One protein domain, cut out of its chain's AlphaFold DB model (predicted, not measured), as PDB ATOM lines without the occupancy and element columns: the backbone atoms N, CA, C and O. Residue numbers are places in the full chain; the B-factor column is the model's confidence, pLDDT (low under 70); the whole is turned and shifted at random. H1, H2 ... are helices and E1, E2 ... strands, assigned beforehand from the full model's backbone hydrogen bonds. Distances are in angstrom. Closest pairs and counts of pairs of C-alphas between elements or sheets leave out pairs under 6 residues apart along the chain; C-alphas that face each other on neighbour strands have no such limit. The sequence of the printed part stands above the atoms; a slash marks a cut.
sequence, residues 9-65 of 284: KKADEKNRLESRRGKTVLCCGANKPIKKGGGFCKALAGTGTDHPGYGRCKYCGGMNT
ATOM      1  N   LYS A   9     136.473 124.883 178.853       69.56
ATOM      2  CA  LYS A   9     137.156 126.017 178.206       69.56
ATOM      3  C   LYS A   9     138.682 125.835 178.095       69.56
ATOM      4  O   LYS A   9     139.235 125.865 177.003       69.56
ATOM      5  N   LYS A  10     139.351 125.473 179.199       66.69
ATOM      6  CA  LYS A  10     140.819 125.260 179.247       66.69
ATOM      7  C   LYS A  10     141.343 124.038 178.480       66.69
ATOM      8  O   LYS A  10     142.538 123.965 178.189       66.69
ATOM      9  N   ALA A  11     140.518 123.012 178.280       64.88
ATOM     10  CA  ALA A  11     140.907 121.815 177.535       64.88
ATOM     11  C   ALA A  11     140.722 122.053 176.033       64.88
ATOM     12  O   ALA A  11     141.608 121.697 175.260       64.88
ATOM     13  N   ASP A  12     139.637 122.739 175.670       71.81
ATOM     14  CA  ASP A  12     139.268 123.061 174.291       71.81
ATOM     15  C   ASP A  12     140.146 124.164 173.671       71.81
ATOM     16  O   ASP A  12     140.434 124.137 172.472       71.81
ATOM     17  N   GLU A  13     140.649 125.094 174.492       79.38
ATOM     18  CA  GLU A  13     141.683 126.076 174.119       79.38
ATOM     19  C   GLU A  13     143.002 125.416 173.692       79.38
ATOM     20  O   GLU A  13     143.761 125.979 172.907       79.38
ATOM     21  N   LYS A  14     143.289 124.209 174.198       77.12
ATOM     22  CA  LYS A  14     144.545 123.498 173.918       77.12
ATOM     23  C   LYS A  14     144.478 122.646 172.659       77.12
ATOM     24  O   LYS A  14     145.512 122.157 172.212       77.12
ATOM     25  N   ASN A  15     143.297 122.457 172.081       86.19
ATOM     26  CA  ASN A  15     143.157 121.732 170.831       86.19
ATOM     27  C   ASN A  15     143.772 122.515 169.666       86.19
ATOM     28  O   ASN A  15     143.568 123.720 169.534       86.19
ATOM     29  N   ARG A  16     144.493 121.820 168.783       82.81
ATOM     30  CA  ARG A  16     145.163 122.434 167.624       82.81
ATOM     31  C   ARG A  16     144.574 121.919 166.321       82.81
ATOM     32  O   ARG A  16     144.234 120.743 166.229       82.81
ATOM     33  N   LEU A  17     144.467 122.789 165.323       85.12
ATOM     34  CA  LEU A  17     144.111 122.399 163.961       85.12
ATOM     35  C   LEU A  17     145.368 121.889 163.250       85.12
ATOM     36  O   LEU A  17     146.406 122.546 163.283       85.12
ATOM     37  N   GLU A  18     145.278 120.717 162.630       82.88
ATOM     38  CA  GLU A  18     146.369 120.105 161.869       82.88
ATOM     39  C   GLU A  18     145.801 119.533 160.561       82.88
ATOM     40  O   GLU A  18     144.660 119.069 160.521       82.88
ATOM     41  N   SER A  19     146.576 119.576 159.475       83.38
ATOM     42  CA  SER A  19     146.177 118.963 158.204       83.38
ATOM     43  C   SER A  19     146.623 117.503 158.180       83.38
ATOM     44  O   SER A  19     147.813 117.204 158.293       83.38
ATOM     45  N   ARG A  20     145.677 116.569 158.040       78.12
ATOM     46  CA  ARG A  20     145.955 115.141 157.829       78.12
ATOM     47  C   ARG A  20     145.314 114.688 156.529       78.12
ATOM     48  O   ARG A  20     144.097 114.754 156.390       78.12
ATOM     49  N   ARG A  21     146.129 114.165 155.604       78.44
ATOM     50  CA  ARG A  21     145.668 113.629 154.307       78.44
ATOM     51  C   ARG A  21     144.751 114.616 153.556       78.44
ATOM     52  O   ARG A  21     143.695 114.231 153.068       78.44
ATOM     53  N   GLY A  22     145.115 115.902 153.548       79.69
ATOM     54  CA  GLY A  22     144.354 116.963 152.875       79.69
ATOM     55  C   GLY A  22     143.079 117.429 153.592       79.69
ATOM     56  O   GLY A  22     142.378 118.286 153.065       79.69
ATOM     57  N   LYS A  23     142.766 116.905 154.787       78.88
ATOM     58  CA  LYS A  23     141.617 117.333 155.599       78.88
ATOM     59  C   LYS A  23     142.079 118.005 156.887       78.88
ATOM     60  O   LYS A  23     142.953 117.495 157.591       78.88
ATOM     61  N   THR A  24     141.450 119.127 157.222       84.75
ATOM     62  CA  THR A  24     141.674 119.823 158.491       84.75
ATOM     63  C   THR A  24     141.023 119.039 159.625       84.75
ATOM     64  O   THR A  24     139.807 118.847 159.635       84.75
ATOM     65  N   VAL A  25     141.827 118.587 160.585       84.94
ATOM     66  CA  VAL A  25     141.370 117.836 161.760       84.94
ATOM     67  C   VAL A  25     141.761 118.547 163.051       84.94
ATOM     68  O   VAL A  25     142.754 119.272 163.108       84.94
ATOM     69  N   LEU A  26     140.973 118.329 164.108       86.25
ATOM     70  CA  LEU A  26     141.264 118.853 165.438       86.25
ATOM     71  C   LEU A  26     142.050 117.817 166.253       86.25
ATOM     72  O   LEU A  26     141.576 116.706 166.493       86.25
ATOM     73  N   CYS A  27     143.242 118.192 166.702       88.31
ATOM     74  CA  CYS A  27     144.138 117.374 167.511       88.31
ATOM     75  C   CYS A  27     144.066 117.754 169.000       88.31
ATOM     76  O   CYS A  27     143.702 118.873 169.366       88.31
ATOM     77  N   CYS A  28     144.448 116.818 169.872       86.94
ATOM     78  CA  CYS A  28     144.459 116.963 171.331       86.94
ATOM     79  C   CYS A  28     145.327 118.134 171.813       86.94
ATOM     80  O   CYS A  28     144.995 118.753 172.819       86.94
ATOM     81  N   GLY A  29     146.465 118.382 171.156       84.44
ATOM     82  CA  GLY A  29     147.313 119.544 171.428       84.44
ATOM     83  C   GLY A  29     147.931 119.610 172.834       84.44
ATOM     84  O   GLY A  29     148.489 120.630 173.216       84.44
ATOM     85  N   ALA A  30     147.889 118.528 173.617       84.94
ATOM     86  CA  ALA A  30     148.610 118.452 174.886       84.94
ATOM     87  C   ALA A  30     150.128 118.385 174.654       84.94
ATOM     88  O   ALA A  30     150.576 117.687 173.744       84.94
ATOM     89  N   ASN A  31     150.916 119.057 175.498       85.12
ATOM     90  CA  ASN A  31     152.376 118.976 175.434       85.12
ATOM     91  C   ASN A  31     152.846 117.551 175.726       85.12
ATOM     92  O   ASN A  31     152.493 116.959 176.749       85.12
ATOM     93  N   LYS A  32     153.661 117.013 174.824       81.50
ATOM     94  CA  LYS A  32     154.385 115.770 175.037       81.50
ATOM     95  C   LYS A  32     155.645 116.060 175.853       81.50
ATOM     96  O   LYS A  32     156.293 117.082 175.628       81.50
ATOM     97  N   PRO A  33     156.022 115.165 176.780       72.00
ATOM     98  CA  PRO A  33     157.299 115.283 177.466       72.00
ATOM     99  C   PRO A  33     158.451 115.185 176.458       72.00
ATOM    100  O   PRO A  33     158.370 114.424 175.492       72.00
ATOM    101  N   ILE A  34     159.539 115.912 176.717       65.12
ATOM    102  CA  ILE A  34     160.734 115.968 175.856       65.12
ATOM    103  C   ILE A  34     161.290 114.560 175.587       65.12
ATOM    104  O   ILE A  34     161.583 114.222 174.446       65.12
ATOM    105  N   LYS A  35     161.263 113.678 176.598       68.69
ATOM    106  CA  LYS A  35     161.649 112.255 176.491       68.69
ATOM    107  C   LYS A  35     160.874 111.450 175.430       68.69
ATOM    108  O   LYS A  35     161.285 110.351 175.091       68.69
ATOM    109  N   LYS A  36     159.739 111.957 174.931       66.31
ATOM    110  CA  LYS A  36     158.918 111.339 173.871       66.31
ATOM    111  C   LYS A  36     158.934 112.150 172.563       66.31
ATOM    112  O   LYS A  36     157.943 112.145 171.832       66.31
ATOM    113  N   GLY A  37     160.030 112.865 172.297       63.38
ATOM    114  CA  GLY A  37     160.240 113.644 171.071       63.38
ATOM    115  C   GLY A  37     159.655 115.059 171.095       63.38
ATOM    116  O   GLY A  37     159.603 115.706 170.054       63.38
ATOM    117  N   GLY A  38     159.203 115.541 172.261       72.31
ATOM    118  CA  GLY A  38     158.675 116.899 172.429       72.31
ATOM    119  C   GLY A  38     157.442 117.222 171.567       72.31
ATOM    120  O   GLY A  38     156.825 116.356 170.940       72.31
ATOM    121  N   GLY A  39     157.034 118.490 171.573       85.00
ATOM    122  CA  GLY A  39     155.923 118.989 170.757       85.00
ATOM    123  C   GLY A  39     154.523 118.632 171.274       85.00
ATOM    124  O   GLY A  39     154.320 118.308 172.444       85.00
ATOM    125  N   PHE A  40     153.525 118.725 170.393       87.12
ATOM    126  CA  PHE A  40     152.108 118.598 170.749       87.12
ATOM    127  C   PHE A  40     151.526 117.226 170.388       87.12
ATOM    128  O   PHE A  40     151.959 116.543 169.454       87.12
ATOM    129  N   CYS A  41     150.509 116.799 171.131       86.94
ATOM    130  CA  CYS A  41     149.788 115.565 170.866       86.94
ATOM    131  C   CYS A  41     148.982 115.658 169.561       86.94
ATOM    132  O   CYS A  41     148.009 116.407 169.480       86.94
ATOM    133  N   LYS A  42     149.374 114.836 168.579       85.94
ATOM    134  CA  LYS A  42     148.757 114.705 167.245       85.94
ATOM    135  C   LYS A  42     147.597 113.700 167.181       85.94
ATOM    136  O   LYS A  42     147.147 113.342 166.094       85.94
ATOM    137  N   ALA A  43     147.177 113.144 168.319       86.56
ATOM    138  CA  ALA A  43     145.971 112.319 168.369       86.56
ATOM    139  C   ALA A  43     144.744 113.209 168.135       86.56
ATOM    140  O   ALA A  43     144.764 114.367 168.555       86.56
ATOM    141  N   LEU A  44     143.684 112.677 167.521       87.75
ATOM    142  CA  LEU A  44     142.440 113.432 167.346       87.75
ATOM    143  C   LEU A  44     141.897 113.855 168.720       87.75
ATOM    144  O   LEU A  44     142.044 113.138 169.721       87.75
ATOM    145  N   ALA A  45     141.304 115.041 168.778       86.75
ATOM    146  CA  ALA A  45     140.661 115.559 169.976       86.75
ATOM    147  C   ALA A  45     139.640 114.541 170.516       86.75
ATOM    148  O   ALA A  45     138.885 113.954 169.741       86.75
ATOM    149  N   GLY A  46     139.677 114.267 171.823       83.62
ATOM    150  CA  GLY A  46     138.767 113.299 172.445       83.62
ATOM    151  C   GLY A  46     138.915 111.842 171.988       83.62
ATOM    152  O   GLY A  46     138.012 111.037 172.188       83.62
ATOM    153  N   THR A  47     140.030 111.462 171.347       88.00
ATOM    154  CA  THR A  47     140.225 110.059 170.934       88.00
ATOM    155  C   THR A  47     140.155 109.135 172.148       88.00
ATOM    156  O   THR A  47     140.995 109.240 173.051       88.00
ATOM    157  N   GLY A  48     139.204 108.199 172.121       81.81
ATOM    158  CA  GLY A  48     139.020 107.177 173.147       81.81
ATOM    159  C   GLY A  48     138.476 107.699 174.479       81.81
ATOM    160  O   GLY A  48     138.768 107.092 175.502       81.81
ATOM    161  N   THR A  49     137.759 108.824 174.469       82.88
ATOM    162  CA  THR A  49     136.981 109.352 175.602       82.88
ATOM    163  C   THR A  49     135.498 109.426 175.222       82.88
ATOM    164  O   THR A  49     135.153 109.264 174.053       82.88
ATOM    165  N   ASP A  50     134.633 109.772 176.178       80.44
ATOM    166  CA  ASP A  50     133.191 109.988 175.953       80.44
ATOM    167  C   ASP A  50     132.881 111.288 175.181       80.44
ATOM    168  O   ASP A  50     131.731 111.702 175.054       80.44
ATOM    169  N   HIS A  51     133.916 111.973 174.683       75.75
ATOM    170  CA  HIS A  51     133.814 113.287 174.058       75.75
ATOM    171  C   HIS A  51     134.654 113.413 172.769       75.75
ATOM    172  O   HIS A  51     135.579 114.230 172.693       75.75
ATOM    173  N   PRO A  52     134.366 112.611 171.723       81.75
ATOM    174  CA  PRO A  52     135.124 112.636 170.477       81.75
ATOM    175  C   PRO A  52     134.986 113.984 169.755       81.75
ATOM    176  O   PRO A  52     133.895 114.529 169.605       81.75
ATOM    177  N   GLY A  53     136.109 114.508 169.262       79.38
ATOM    178  CA  GLY A  53     136.156 115.745 168.479       79.38
ATOM    179  C   GLY A  53     136.467 117.013 169.277       79.38
ATOM    180  O   GLY A  53     136.581 118.072 168.667       79.38
ATOM    181  N   TYR A  54     136.653 116.929 170.597       81.75
ATOM    182  CA  TYR A  54     137.014 118.070 171.448       81.75
ATOM    183  C   TYR A  54     137.759 117.627 172.724       81.75
ATOM    184  O   TYR A  54     137.808 116.442 173.064       81.75
ATOM    185  N   GLY A  55     138.431 118.561 173.398       84.69
ATOM    186  CA  GLY A  55     139.247 118.299 174.581       84.69
ATOM    187  C   GLY A  55     140.446 117.360 174.363       84.69
ATOM    188  O   GLY A  55     140.940 117.130 173.250       84.69
ATOM    189  N   ARG A  56     140.960 116.809 175.472       86.94
ATOM    190  CA  ARG A  56     142.138 115.923 175.471       86.94
ATOM    191  C   ARG A  56     141.786 114.486 175.081       86.94
ATOM    192  O   ARG A  56     140.702 114.011 175.378       86.94
ATOM    193  N   CYS A  57     142.717 113.765 174.454       87.31
ATOM    194  CA  CYS A  57     142.551 112.330 174.188       87.31
ATOM    195  C   CYS A  57     142.793 111.481 175.449       87.31
ATOM    196  O   CYS A  57     143.397 111.961 176.417       87.31
ATOM    197  N   LYS A  58     142.416 110.193 175.421       84.88
ATOM    198  CA  LYS A  58     142.617 109.263 176.550       84.88
ATOM    199  C   LYS A  58     144.062 109.202 177.050       84.88
ATOM    200  O   LYS A  58     144.306 109.191 178.249       84.88
ATOM    201  N   TYR A  59     145.026 109.281 176.133       83.31
ATOM    202  CA  TYR A  59     146.457 109.207 176.440       83.31
ATOM    203  C   TYR A  59     147.014 110.468 177.111       83.31
ATOM    204  O   TYR A  59     148.087 110.430 177.706       83.31
ATOM    205  N   CYS A  60     146.311 111.596 176.998       79.62
ATOM    206  CA  CYS A  60     146.738 112.886 177.541       79.62
ATOM    207  C   CYS A  60     145.851 113.357 178.702       79.62
ATOM    208  O   CYS A  60     145.831 114.552 179.014       79.62
ATOM    209  N   GLY A  61     145.138 112.422 179.337       74.44
ATOM    210  CA  GLY A  61     144.296 112.680 180.503       74.44
ATOM    211  C   GLY A  61     142.857 113.065 180.174       74.44
ATOM    212  O   GLY A  61     142.180 113.589 181.044       74.44
ATOM    213  N   GLY A  62     142.373 112.815 178.953       77.88
ATOM    214  CA  GLY A  62     140.977 113.073 178.584       77.88
ATOM    215  C   GLY A  62     139.962 112.229 179.360       77.88
ATOM    216  O   GLY A  62     138.876 112.702 179.647       77.88
ATOM    217  N   MET A  63     140.341 111.018 179.783       72.69
ATOM    218  CA  MET A  63     139.512 110.186 180.675       72.69
ATOM    219  C   MET A  63     139.739 110.496 182.160       72.69
ATOM    220  O   MET A  63     139.068 109.939 183.023       72.69
ATOM    221  N   ASN A  64     140.717 111.344 182.484       67.94
ATOM    222  CA  ASN A  64     141.109 111.573 183.863       67.94
ATOM    223  C   ASN A  64     140.260 112.705 184.443       67.94
ATOM    224  O   ASN A  64     140.647 113.871 184.425       67.94
ATOM    225  N   THR A  65     139.075 112.362 184.941       58.62
ATOM    226  CA  THR A  65     138.132 113.325 185.534       58.62
ATOM    227  C   THR A  65     138.551 113.823 186.920       58.62
ATOM    228  O   THR A  65     137.788 114.535 187.568       58.62
TER     229      THR A  65
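AT A GLANCE: This is residues 9 to 65 of the 284 residues of an uncharacterized protein of Paenibacillus sp. N4 (UniProt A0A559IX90). With little regular structure, the domain is a knot of loops with the two-stranded hairpin E1 and E2 reaching out at one end and the loop of residues 33 to 38 sticking out. The short helix H1 comes first, and residues 28 to 65 have no named element. The 57 printed residues run H1, E1, E2, of mixed class, with 14 in named elements; the antiparallel sheet has order E1 - E2. The whole is compact, radius of gyration of the C-alphas 10.8 A, and spans 33 by 28 by 19 A.

HOW THE PARTS SIT: H1, residues 9 to 12, is too short for an O i to N i+4 pair; its one O i to N i+3 pair is within range. A tight link leads to E1, residues 16 to 20. E1 forms a hairpin with E2, residues 23 to 27, antiparallel at 141 degrees; N 18 and O 25 are within hydrogen-bond range at 2.9 A. H1 and E2 are apart.

IN THESE COORDINATES: H1 measures 5.3 A from C-alpha 9 at (137.156, 126.017, 178.206). E1 and E2 each measure 12.2 A; E2 ends at C-alpha 27, (144.138, 117.374, 167.511).

THE WHOLE: The C-alphas of Gly 22 and Thr 65 are farthest apart, 33.4 A. The printed part has no cut. Residues 9 to 11, 34 to 37 and 64 to 65 have pLDDT under 70.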